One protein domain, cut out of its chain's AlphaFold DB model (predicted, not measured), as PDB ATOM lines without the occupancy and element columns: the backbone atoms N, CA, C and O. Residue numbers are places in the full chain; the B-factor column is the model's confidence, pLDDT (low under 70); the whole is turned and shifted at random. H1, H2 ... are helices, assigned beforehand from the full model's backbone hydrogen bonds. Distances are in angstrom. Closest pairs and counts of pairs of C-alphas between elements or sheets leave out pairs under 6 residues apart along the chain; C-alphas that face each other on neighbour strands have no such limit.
ATOM      1  N   PRO A 244     273.848 213.769 215.599       92.88
ATOM      2  CA  PRO A 244     272.920 212.769 215.054       92.88
ATOM      3  C   PRO A 244     271.704 212.492 215.948       92.88
ATOM      4  O   PRO A 244     270.632 212.162 215.451       92.88
ATOM      5  N   GLY A 245     271.855 212.643 217.269       95.19
ATOM      6  CA  GLY A 245     270.737 212.520 218.203       95.19
ATOM      7  C   GLY A 245     269.685 213.618 218.031       95.19
ATOM      8  O   GLY A 245     268.505 213.348 218.211       95.19
ATOM      9  N   ALA A 246     270.098 214.821 217.622       94.75
ATOM     10  CA  ALA A 246     269.202 215.943 217.363       94.75
ATOM     11  C   ALA A 246     268.323 215.664 216.129       94.75
ATOM     12  O   ALA A 246     267.110 215.852 216.164       94.75
ATOM     13  N   LEU A 247     268.915 215.086 215.075       93.50
ATOM     14  CA  LEU A 247     268.160 214.608 213.912       93.50
ATOM     15  C   LEU A 247     267.182 213.482 214.288       93.50
ATOM     16  O   LEU A 247     266.028 213.508 213.871       93.50
ATOM     17  N   MET A 248     267.607 212.524 215.123       95.75
ATOM     18  CA  MET A 248     266.704 211.481 215.626       95.75
ATOM     19  C   MET A 248     265.547 212.052 216.445       95.75
ATOM     20  O   MET A 248     264.427 211.578 216.294       95.75
ATOM     21  N   ALA A 249     265.798 213.058 217.288       95.56
ATOM     22  CA  ALA A 249     264.757 213.707 218.081       95.56
ATOM     23  C   ALA A 249     263.712 214.367 217.182       95.56
ATOM     24  O   ALA A 249     262.518 214.202 217.413       95.56
ATOM     25  N   LYS A 250     264.153 215.025 216.105       94.31
ATOM     26  CA  LYS A 250     263.265 215.598 215.093       94.31
ATOM     27  C   LYS A 250     262.401 214.537 214.401       94.31
ATOM     28  O   LYS A 250     261.186 214.694 214.335       94.31
ATOM     29  N   MET A 251     262.996 213.423 213.967       93.31
ATOM     30  CA  MET A 251     262.243 212.314 213.361       93.31
ATOM     31  C   MET A 251     261.248 211.671 214.337       93.31
ATOM     32  O   MET A 251     260.137 211.297 213.957       93.31
ATOM     33  N   TYR A 252     261.654 211.537 215.600       94.56
ATOM     34  CA  TYR A 252     260.831 210.967 216.660       94.56
ATOM     35  C   TYR A 252     259.643 211.871 216.994       94.56
ATOM     36  O   TYR A 252     258.518 211.388 217.077       94.56
ATOM     37  N   ALA A 253     259.874 213.181 217.095       93.94
ATOM     38  CA  ALA A 253     258.851 214.192 217.332       93.94
ATOM     39  C   ALA A 253     257.695 214.117 216.323       93.94
ATOM     40  O   ALA A 253     256.535 214.194 216.720       93.94
ATOM     41  N   TRP A 254     257.984 213.895 215.036       91.25
ATOM     42  CA  TRP A 254     256.934 213.746 214.021       91.25
ATOM     43  C   TRP A 254     256.083 212.490 214.197       91.25
ATOM     44  O   TRP A 254     254.896 212.494 213.887       91.25
ATOM     45  N   CYS A 255     256.695 211.394 214.649       91.62
ATOM     46  CA  CYS A 255     255.994 210.125 214.827       91.62
ATOM     47  C   CYS A 255     255.225 210.065 216.151       91.62
ATOM     48  O   CYS A 255     254.323 209.242 216.283       91.62
ATOM     49  N   HIS A 256     255.576 210.925 217.108       93.56
ATOM     50  CA  HIS A 256     255.030 210.935 218.462       93.56
ATOM     51  C   HIS A 256     254.613 212.353 218.882       93.56
ATOM     52  O   HIS A 256     255.144 212.883 219.862       93.56
ATOM     53  N   PRO A 257     253.654 212.988 218.175       92.44
ATOM     54  CA  PRO A 257     253.255 214.370 218.449       92.44
ATOM     55  C   PRO A 257     252.739 214.571 219.883       92.44
ATOM     56  O   PRO A 257     252.934 215.636 220.458       92.44
ATOM     57  N   GLY A 258     252.163 213.535 220.506       91.56
ATOM     58  CA  GLY A 258     251.707 213.574 221.902       91.56
ATOM     59  C   GLY A 258     252.819 213.771 222.944       91.56
ATOM     60  O   GLY A 258     252.519 214.069 224.094       91.56
ATOM     61  N   LEU A 259     254.092 213.629 222.561       88.31
ATOM     62  CA  LEU A 259     255.240 213.905 223.434       88.31
ATOM     63  C   LEU A 259     255.708 215.364 223.361       88.31
ATOM     64  O   LEU A 259     256.601 215.760 224.111       88.31
ATOM     65  N   LEU A 260     255.149 216.159 222.447       91.19
ATOM     66  CA  LEU A 260     255.570 217.534 222.235       91.19
ATOM     67  C   LEU A 260     254.784 218.502 223.124       91.19
ATOM     68  O   LEU A 260     253.555 218.442 223.175       91.19
ATOM     69  N   PRO A 261     255.466 219.468 223.763       91.94
ATOM     70  CA  PRO A 261     254.804 220.608 224.374       91.94
ATOM     71  C   PRO A 261     253.918 221.332 223.347       91.94
ATOM     72  O   PRO A 261     254.316 221.440 222.182       91.94
ATOM     73  N   PRO A 262     252.791 221.944 223.757       91.56
ATOM     74  CA  PRO A 262     251.879 222.639 222.841       91.56
ATOM     75  C   PRO A 262     252.555 223.685 221.942       91.56
ATOM     76  O   PRO A 262     252.145 223.895 220.801       91.56
ATOM     77  N   LYS A 263     253.629 224.322 222.431       89.38
ATOM     78  CA  LYS A 263     254.437 225.274 221.659       89.38
ATOM     79  C   LYS A 263     255.121 224.621 220.450       89.38
ATOM     80  O   LYS A 263     255.128 225.217 219.380       89.38
ATOM     81  N   LEU A 264     255.661 223.414 220.621       87.69
ATOM     82  CA  LEU A 264     256.369 222.666 219.574       87.69
ATOM     83  C   LEU A 264     255.421 221.832 218.712       87.69
ATOM     84  O   LEU A 264     255.745 221.531 217.570       87.69
ATOM     85  N   LEU A 265     254.229 221.502 219.214       87.81
ATOM     86  CA  LEU A 265     253.210 220.805 218.431       87.81
ATOM     87  C   LEU A 265     252.797 221.612 217.189       87.81
ATOM     88  O   LEU A 265     252.617 221.045 216.116       87.81
ATOM     89  N   LYS A 266     252.742 222.948 217.307       83.38
ATOM     90  CA  LYS A 266     252.513 223.854 216.166       83.38
ATOM     91  C   LYS A 266     253.613 223.758 215.106       83.38
ATOM     92  O   LYS A 266     253.338 223.924 213.924       83.38
ATOM     93  N   GLU A 267     254.845 223.480 215.528       79.69
ATOM     94  CA  GLU A 267     255.997 223.288 214.642       79.69
ATOM     95  C   GLU A 267     256.053 221.872 214.051       79.69
ATOM     96  O   GLU A 267     256.788 221.646 213.094       79.69
ATOM     97  N   ALA A 268     255.294 220.917 214.591       80.56
ATOM     98  CA  ALA A 268     255.191 219.536 214.120       80.56
ATOM     99  C   ALA A 268     253.907 219.313 213.302       80.56
ATOM    100  O   ALA A 268     253.216 218.307 213.460       80.56
ATOM    101  N   SER A 269     253.569 220.274 212.440       83.25
ATOM    102  CA  SER A 269     252.479 220.120 211.483       83.25
ATOM    103  C   SER A 269     252.831 219.084 210.409       83.25
ATOM    104  O   SER A 269     253.996 218.769 210.160       83.25
ATOM    105  N   LEU A 270     251.814 218.564 209.717       80.19
ATOM    106  CA  LEU A 270     252.038 217.709 208.552       80.19
ATOM    107  C   LEU A 270     252.881 218.441 207.491       80.19
ATOM    108  O   LEU A 270     253.768 217.843 206.893       80.19
ATOM    109  N   GLU A 271     252.657 219.742 207.294       83.25
ATOM    110  CA  GLU A 271     253.442 220.555 206.359       83.25
ATOM    111  C   GLU A 271     254.922 220.629 206.757       83.25
ATOM    112  O   GLU A 271     255.787 220.452 205.898       83.25
ATOM    113  N   SER A 272     255.230 220.830 208.045       84.06
ATOM    114  CA  SER A 272     256.621 220.861 208.505       84.06
ATOM    115  C   SER A 272     257.290 219.499 208.352       84.06
ATOM    116  O   SER A 272     258.404 219.444 207.844       84.06
ATOM    117  N   PHE A 273     256.586 218.403 208.668       85.75
ATOM    118  CA  PHE A 273     257.053 217.044 208.389       85.75
ATOM    119  C   PHE A 273     257.439 216.888 206.916       85.75
ATOM    120  O   PHE A 273     258.534 216.430 206.610       85.75
ATOM    121  N   TRP A 274     256.578 217.306 205.988       83.56
ATOM    122  CA  TRP A 274     256.867 217.186 204.560       83.56
ATOM    123  C   TRP A 274     258.036 218.058 204.111       83.56
ATOM    124  O   TRP A 274     258.945 217.555 203.448       83.56
ATOM    125  N   LEU A 275     258.063 219.334 204.498       85.44
ATOM    126  CA  LEU A 275     259.196 220.220 204.213       85.44
ATOM    127  C   LEU A 275     260.502 219.611 204.720       85.44
ATOM    128  O   LEU A 275     261.493 219.546 203.990       85.44
ATOM    129  N   ASP A 276     260.472 219.084 205.934       86.94
ATOM    130  CA  ASP A 276     261.602 218.423 206.544       86.94
ATOM    131  C   ASP A 276     261.976 217.118 205.822       86.94
ATOM    132  O   ASP A 276     263.155 216.837 205.666       86.94
ATOM    133  N   THR A 277     261.034 216.323 205.305       83.00
ATOM    134  CA  THR A 277     261.382 215.124 204.511       83.00
ATOM    135  C   THR A 277     262.123 215.475 203.221       83.00
ATOM    136  O   THR A 277     262.989 214.720 202.780       83.00
ATOM    137  N   VAL A 278     261.839 216.639 202.631       82.25
ATOM    138  CA  VAL A 278     262.525 217.123 201.424       82.25
ATOM    139  C   VAL A 278     263.876 217.745 201.771       82.25
ATOM    140  O   VAL A 278     264.829 217.619 201.000       82.25
ATOM    141  N   GLN A 279     263.968 218.414 202.920       84.62
ATOM    142  CA  GLN A 279     265.145 219.191 203.295       84.62
ATOM    143  C   GLN A 279     266.116 218.476 204.225       84.62
ATOM    144  O   GLN A 279     267.280 218.875 204.294       84.62
ATOM    145  N   LEU A 280     265.682 217.439 204.937       85.62
ATOM    146  CA  LEU A 280     266.521 216.732 205.884       85.62
ATOM    147  C   LEU A 280     267.180 215.510 205.276       85.62
ATOM    148  O   LEU A 280     266.544 214.696 204.596       85.62
ATOM    149  N   PRO A 281     268.476 215.330 205.575       82.75
ATOM    150  CA  PRO A 281     269.151 214.104 205.224       82.75
ATOM    151  C   PRO A 281     268.425 212.917 205.865       82.75
ATOM    152  O   PRO A 281     267.957 212.983 207.001       82.75
ATOM    153  N   PHE A 282     268.352 211.818 205.121       85.44
ATOM    154  CA  PHE A 282     267.745 210.552 205.540       85.44
ATOM    155  C   PHE A 282     266.223 210.550 205.782       85.44
ATOM    156  O   PHE A 282     265.700 209.497 206.140       85.44
ATOM    157  N   CYS A 283     265.511 211.659 205.560       79.31
ATOM    158  CA  CYS A 283     264.061 211.737 205.798       79.31
ATOM    159  C   CYS A 283     263.206 211.630 204.515       79.31
ATOM    160  O   CYS A 283     262.015 211.362 204.615       79.31
ATOM    161  N   GLY A 284     263.794 211.808 203.324       74.44
ATOM    162  CA  GLY A 284     263.078 211.841 202.035       74.44
ATOM    163  C   GLY A 284     263.198 210.581 201.174       74.44
ATOM    164  O   GLY A 284     263.311 209.470 201.677       74.44
ATOM    165  N   SER A 285     263.234 210.746 199.847       64.56
ATOM    166  CA  SER A 285     263.373 209.638 198.875       64.56
ATOM    167  C   SER A 285     264.712 208.894 198.954       64.56
ATOM    168  O   SER A 285     264.809 207.741 198.547       64.56
ATOM    169  N   ASN A 286     265.732 209.538 199.526       61.97
ATOM    170  CA  ASN A 286     267.004 208.912 199.903       61.97
ATOM    171  C   ASN A 286     266.998 208.387 201.350       61.97
ATOM    172  O   ASN A 286     268.040 207.975 201.865       61.97
ATOM    173  N   GLY A 287     265.859 208.492 202.032       63.28
ATOM    174  CA  GLY A 287     265.676 208.104 203.413       63.28
ATOM    175  C   GLY A 287     265.737 206.601 203.573       63.28
ATOM    176  O   GLY A 287     265.117 205.843 202.828       63.28
ATOM    177  N   ASP A 288     266.510 206.168 204.561       75.06
ATOM    178  CA  ASP A 288     266.483 204.776 204.960       75.06
ATOM    179  C   ASP A 288     265.197 204.561 205.763       75.06
ATOM    180  O   ASP A 288     265.081 205.053 206.890       75.06
ATOM    181  N   LEU A 289     264.235 203.827 205.189       86.12
ATOM    182  CA  LEU A 289     263.004 203.405 205.870       86.12
ATOM    183  C   LEU A 289     263.301 202.792 207.245       86.12
ATOM    184  O   LEU A 289     262.478 202.890 208.152       86.12
ATOM    185  N   THR A 290     264.503 202.241 207.437       89.62
ATOM    186  CA  THR A 290     264.991 201.752 208.726       89.62
ATOM    187  C   THR A 290     264.931 202.813 209.825       89.62
ATOM    188  O   THR A 290     264.530 202.487 210.936       89.62
ATOM    189  N   LEU A 291     265.284 204.079 209.560       93.06
ATOM    190  CA  LEU A 291     265.213 205.130 210.585       93.06
ATOM    191  C   LEU A 291     263.769 205.412 211.002       93.06
ATOM    192  O   LEU A 291     263.502 205.545 212.195       93.06
ATOM    193  N   LEU A 292     262.839 205.434 210.042       90.75
ATOM    194  CA  LEU A 292     261.408 205.584 210.316       90.75
ATOM    195  C   LEU A 292     260.854 204.392 211.105       90.75
ATOM    196  O   LEU A 292     260.125 204.583 212.077       90.75
ATOM    197  N   CYS A 293     261.248 203.169 210.746       93.19
ATOM    198  CA  CYS A 293     260.906 201.970 211.508       93.19
ATOM    199  C   CYS A 293     261.459 202.033 212.937       93.19
ATOM    200  O   CYS A 293     260.759 201.660 213.875       93.19
ATOM    201  N   ILE A 294     262.681 202.546 213.122       95.06
ATOM    202  CA  ILE A 294     263.281 202.709 214.449       95.06
ATOM    203  C   ILE A 294     262.468 203.698 215.296       95.06
ATOM    204  O   ILE A 294     262.132 203.393 216.438       95.06
ATOM    205  N   VAL A 295     262.131 204.878 214.767       95.44
ATOM    206  CA  VAL A 295     261.388 205.870 215.562       95.44
ATOM    207  C   VAL A 295     259.955 205.437 215.850       95.44
ATOM    208  O   VAL A 295     259.468 205.711 216.941       95.44
ATOM    209  N   LYS A 296     259.285 204.734 214.928       94.38
ATOM    210  CA  LYS A 296     257.911 204.253 215.139       94.38
ATOM    211  C   LYS A 296     257.836 203.025 216.045       94.38
ATOM    212  O   LYS A 296     256.905 202.916 216.831       94.38
ATOM    213  N   GLY A 297     258.791 202.104 215.921       95.25
ATOM    214  CA  GLY A 297     258.742 200.801 216.586       95.25
ATOM    215  C   GLY A 297     259.302 200.775 218.007       95.25
ATOM    216  O   GLY A 297     259.028 199.830 218.739       95.25
ATOM    217  N   TYR A 298     260.084 201.779 218.414       96.75
ATOM    218  CA  TYR A 298     260.799 201.740 219.692       96.75
ATOM    219  C   TYR A 298     260.541 202.955 220.585       96.75
ATOM    220  O   TYR A 298     260.274 204.069 220.132       96.75
ATOM    221  N   LYS A 299     260.709 202.747 221.897       96.81
ATOM    222  CA  LYS A 299     260.779 203.828 222.893       96.81
ATOM    223  C   LYS A 299     261.980 204.737 222.612       96.81
ATOM    224  O   LYS A 299     263.014 204.276 222.126       96.81
ATOM    225  N   TRP A 300     261.873 206.009 222.996       96.88
ATOM    226  CA  TRP A 300     262.855 207.051 222.682       96.88
ATOM    227  C   TRP A 300     264.321 206.667 222.949       96.88
ATOM    228  O   TRP A 300     265.150 206.778 222.053       96.88
ATOM    229  N   HIS A 301     264.659 206.161 224.138       97.19
ATOM    230  CA  HIS A 301     266.048 205.816 224.480       97.19
ATOM    231  C   HIS A 301     266.646 204.736 223.554       97.19
ATOM    232  O   HIS A 301     267.816 204.812 223.171       97.19
ATOM    233  N   VAL A 302     265.831 203.757 223.147       97.31
ATOM    234  CA  VAL A 302     266.206 202.708 222.190       97.31
ATOM    235  C   VAL A 302     266.353 203.305 220.790       97.31
ATOM    236  O   VAL A 302     267.372 203.083 220.128       97.31
ATOM    237  N   ALA A 303     265.380 204.118 220.370       97.38
ATOM    238  CA  ALA A 303     265.395 204.796 219.079       97.38
ATOM    239  C   ALA A 303     266.617 205.715 218.929       97.38
ATOM    240  O   ALA A 303     267.299 205.669 217.909       97.38
ATOM    241  N   LEU A 304     266.958 206.485 219.962       97.19
ATOM    242  CA  LEU A 304     268.133 207.350 220.003       97.19
ATOM    243  C   LEU A 304     269.429 206.539 219.880       97.19
ATOM    244  O   LEU A 304     270.279 206.859 219.045       97.19
ATOM    245  N   LYS A 305     269.584 205.474 220.680       96.50
ATOM    246  CA  LYS A 305     270.788 204.626 220.674       96.50
ATOM    247  C   LYS A 305     271.038 204.022 219.292       96.50
ATOM    248  O   LYS A 305     272.129 204.181 218.741       96.50
ATOM    249  N   TYR A 306     270.036 203.359 218.718       96.12
ATOM    250  CA  TYR A 306     270.183 202.686 217.425       96.12
ATOM    251  C   TYR A 306     270.159 203.655 216.245       96.12
ATOM    252  O   TYR A 306     270.942 203.501 215.308       96.12
ATOM    253  N   GLY A 307     269.347 204.704 216.321       95.62
ATOM    254  CA  GLY A 307     269.274 205.759 215.319       95.62
ATOM    255  C   GLY A 307     270.599 206.493 215.131       95.62
ATOM    256  O   GLY A 307     271.060 206.634 214.000       95.62
ATOM    257  N   LYS A 308     271.295 206.863 216.222       95.12
ATOM    258  CA  LYS A 308     272.642 207.470 216.150       95.12
ATOM    259  C   LYS A 308     273.627 206.576 215.395       95.12
ATOM    260  O   LYS A 308     274.392 207.062 214.558       95.12
ATOM    261  N   ILE A 309     273.619 205.274 215.687       94.62
ATOM    262  CA  ILE A 309     274.490 204.294 215.027       94.62
ATOM    263  C   ILE A 309     274.136 204.197 213.540       94.62
ATOM    264  O   ILE A 309     275.027 204.265 212.692       94.62
ATOM    265  N   MET A 310     272.845 204.090 213.224       94.19
ATOM    266  CA  MET A 310     272.362 203.960 211.853       94.19
ATOM    267  C   MET A 310     272.688 205.197 211.012       94.19
ATOM    268  O   MET A 310     273.265 205.055 209.937       94.19
ATOM    269  N   ILE A 311     272.449 206.407 211.527       92.50
ATOM    270  CA  ILE A 311     272.841 207.657 210.860       92.50
ATOM    271  C   ILE A 311     274.343 207.650 210.559       92.50
ATOM    272  O   ILE A 311     274.735 207.869 209.417       92.50
ATOM    273  N   LYS A 312     275.203 207.312 211.530       90.62
ATOM    274  CA  LYS A 312     276.658 207.246 211.296       90.62
ATOM    275  C   LYS A 312     277.036 206.225 210.217       90.62
ATOM    276  O   LYS A 312     277.957 206.470 209.436       90.62
ATOM    277  N   ILE A 313     276.343 205.089 210.148       91.44
ATOM    278  CA  ILE A 313     276.538 204.090 209.087       91.44
ATOM    279  C   ILE A 313     276.122 204.659 207.730       91.44
ATOM    280  O   ILE A 313     276.881 204.543 206.765       91.44
ATOM    281  N   LEU A 314     274.956 205.296 207.653       89.38
ATOM    282  CA  LEU A 314     274.437 205.892 206.426       89.38
ATOM    283  C   LEU A 314     275.338 207.019 205.921       89.38
ATOM    284  O   LEU A 314     275.689 207.034 204.741       89.38
ATOM    285  N   MET A 315     275.817 207.877 206.824       87.94
ATOM    286  CA  MET A 315     276.775 208.938 206.513       87.94
ATOM    287  C   MET A 315     278.070 208.387 205.898       87.94
ATOM    288  O   MET A 315     278.633 208.989 204.985       87.94
ATOM    289  N   LYS A 316     278.552 207.238 206.390       88.31
ATOM    290  CA  LYS A 316     279.751 206.567 205.860       88.31
ATOM    291  C   LYS A 316     279.497 205.887 204.514       88.31
ATOM    292  O   LYS A 316     280.390 205.866 203.672       88.31
ATOM    293  N   ARG A 317     278.316 205.294 204.320       88.31
ATOM    294  CA  ARG A 317     277.974 204.527 203.109       88.31
ATOM    295  C   ARG A 317     277.625 205.408 201.922       88.31
ATOM    296  O   ARG A 317     277.969 205.057 200.799       88.31
ATOM    297  N   ASN A 318     276.942 206.520 202.162       85.56
ATOM    298  CA  ASN A 318     276.483 207.406 201.109       85.56
ATOM    299  C   ASN A 318     277.254 208.730 201.175       85.56
ATOM    300  O   ASN A 318     276.817 209.637 201.865       85.56
ATOM    301  N   PRO A 319     278.355 208.917 200.429       80.38
ATOM    302  CA  PRO A 319     279.125 210.160 200.417       80.38
ATOM    303  C   PRO A 319     278.403 211.298 199.678       80.38
ATOM    304  O   PRO A 319     279.057 212.182 199.154       80.38
ATOM    305  N   ASN A 320     277.081 211.260 199.548       82.44
ATOM    306  CA  ASN A 320     276.239 212.369 199.118       82.44
ATOM    307  C   ASN A 320     274.973 212.438 199.987       82.44
ATOM    308  O   ASN A 320     273.976 213.004 199.563       82.44
ATOM    309  N   TRP A 321     274.989 211.857 201.188       82.50
ATOM    310  CA  TRP A 321     273.817 211.725 202.056       82.50
ATOM    311  C   TRP A 321     273.150 213.060 202.431       82.50
ATOM    312  O   TRP A 321     271.962 213.095 202.730       82.50
ATOM    313  N   TRP A 322     273.916 214.151 202.412       78.19
ATOM    314  CA  TRP A 322     273.459 215.522 202.661       78.19
ATOM    315  C   TRP A 322     272.872 216.196 201.419       78.19
ATOM    316  O   TRP A 322     272.282 217.267 201.539       78.19
ATOM    317  N   LYS A 323     273.098 215.642 200.217       77.88
ATOM    318  CA  LYS A 323     272.510 216.192 199.001       77.88
ATOM    319  C   LYS A 323     271.035 215.869 199.034       77.88
ATOM    320  O   LYS A 323     270.639 214.703 198.991       77.88
ATOM    321  N   LEU A 324     270.247 216.928 199.094       73.00
ATOM    322  CA  LEU A 324     268.820 216.807 198.925       73.00
ATOM    323  C   LEU A 324     268.575 216.330 197.498       73.00
ATOM    324  O   LEU A 324     269.195 216.864 196.568       73.00
ATOM    325  N   PRO A 325     267.756 215.285 197.308       69.62
ATOM    326  CA  PRO A 325     267.289 214.961 195.975       69.62
ATOM    327  C   PRO A 325     266.651 216.232 195.413       69.62
ATOM    328  O   PRO A 325     265.976 216.959 196.148       69.62
ATOM    329  N   ALA A 326     266.898 216.526 194.133       69.69
ATOM    330  CA  ALA A 326     266.151 217.588 193.476       69.69
ATOM    331  C   ALA A 326     264.664 217.324 193.756       69.69
ATOM    332  O   ALA A 326     264.259 216.156 193.686       69.69
ATOM    333  N   PRO A 327     263.878 218.338 194.157       66.00
ATOM    334  CA  PRO A 327     262.463 218.141 194.398       66.00
ATOM    335  C   PRO A 327     261.845 217.672 193.080       66.00
ATOM    336  O   PRO A 327     261.565 218.455 192.185       66.00
ATOM    337  N   HIS A 328     261.690 216.357 192.937       63.72
ATOM    338  CA  HIS A 328     260.958 215.756 191.828       63.72
ATOM    339  C   HIS A 328     259.452 216.002 191.983       63.72
ATOM    340  O   HIS A 328     258.683 215.738 191.064       63.72
ATOM    341  N   TYR A 329     259.043 216.516 193.145       67.56
ATOM    342  CA  TYR A 329     257.675 216.830 193.496       67.56
ATOM    343  C   TYR A 329     257.455 218.339 193.466       67.56
ATOM    344  O   TYR A 329     258.183 219.107 194.095       67.56
ATOM    345  N   ASP A 330     256.425 218.742 192.732       76.56
ATOM    346  CA  ASP A 330     255.908 220.101 192.725       76.56
ATOM    347  C   ASP A 330     255.202 220.375 194.062       76.56
ATOM    348  O   ASP A 330     254.156 219.791 194.360       76.56
ATOM    349  N   MET A 331     255.788 221.253 194.882       70.88
ATOM    350  CA  MET A 331     255.216 221.652 196.174       70.88
ATOM    351  C   MET A 331     253.823 222.272 196.031       70.88
ATOM    352  O   MET A 331     253.039 222.203 196.976       70.88
ATOM    353  N   SER A 332     253.497 222.846 194.870       78.69
ATOM    354  CA  SER A 332     252.174 223.413 194.590       78.69
ATOM    355  C   SER A 332     251.121 222.308 194.580       78.69
ATOM    356  O   SER A 332     250.146 222.389 195.321       78.69
ATOM    357  N   LYS A 333     251.396 221.198 193.880       79.25
ATOM    358  CA  LYS A 333     250.518 220.015 193.855       79.25
ATOM    359  C   LYS A 333     250.340 219.386 195.230       79.25
ATOM    360  O   LYS A 333     249.273 218.871 195.549       79.25
ATOM    361  N   PHE A 334     251.382 219.408 196.056       71.75
ATOM    362  CA  PHE A 334     251.280 218.904 197.421       71.75
ATOM    363  C   PHE A 334     250.419 219.814 198.308       71.75
ATOM    364  O   PHE A 334     249.576 219.319 199.051       71.75
ATOM    365  N   LYS A 335     250.588 221.139 198.212       76.62
ATOM    366  CA  LYS A 335     249.739 222.100 198.931       76.62
ATOM    367  C   LYS A 335     248.276 221.974 198.521       76.62
ATOM    368  O   LYS A 335     247.419 221.948 199.395       76.62
ATOM    369  N   GLU A 336     248.010 221.822 197.226       80.94
ATOM    370  CA  GLU A 336     246.675 221.520 196.698       80.94
ATOM    371  C   GLU A 336     246.123 220.214 197.288       80.94
ATOM    372  O   GLU A 336     244.995 220.189 197.772       80.94
TER     373      GLU A 336
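What this domain is: This is residues 244 to 336 of the 441 residues of the protein "CCHC-type domain-containing protein" of Diutina rugosa (UniProt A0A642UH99). A helical hairpin, H4 and H5, has H1 packed steeply across it, making a three-helix core; H3 lies beyond H1 from that hairpin, and a long link, residues 318 to 330, leads from H5 to the small H6 on the far side of H3. The printed part has 93 residues with six named helices, H1 to H6 in chain order, and no named strand: all helix. It is compact, with a radius of gyration of the C-alphas of 13.6 A, and flat, spanning 37 by 37 by 18 A.

Where its parts are: Find C-alpha 300 at (262.855, 207.051, 222.682); from there H5, residues 300 to 317, runs 24.9 A. Before it comes H4, residues 289 to 297, 11.8 A. H1, residues 244 to 255, begins at C-alpha 244 (272.920, 212.769, 215.054) and runs 17.1 A. H3 is residues 270 to 279, 14.2 A; H2, residues 262 to 265, is short. H6, residues 331 to 336, ends at C-alpha 336 (246.675, 221.520, 196.698).

How they stand to each other: H5 touches H4 with residues 303 to 310 alone, a hairpin at a shallow tilt of 5 degrees; look at C-alphas 295 and 303, the closest, 5.4 A apart. H1 touches H5 at a steep tilt of 59 degrees, closest at C-alphas 244 and 308, 5.4 A. H1 touches H4 at 65 degrees, also steep, closest at C-alphas 252 and 295, 5.2 A. The helix packing is only just mostly crossed, with 1 of 3 pairs at a shallow tilt. H3 is close to H1 but not clearly touching: C-alphas 254 and 273, the closest, are 6.5 A apart. H3 and H6 are near each other, with 5 pairs of C-alphas within 10 A. H2 touches no helix. Every O i to N i+4 pair is within hydrogen-bond range in H3, H4 and H6, against 7 of 8 in H1 and 13 of 14 in H5; H2 is too short for such a pair.

The domain as a whole: The C-alphas of Lys 305 and Glu 336, the two farthest apart, are 38.0 A apart. The printed part has no cut, and the link from H5 to H6 is long. Look for pLDDT under 70 at residues 285 to 287 and 325 to 329; the mean of the printed part is 86.2.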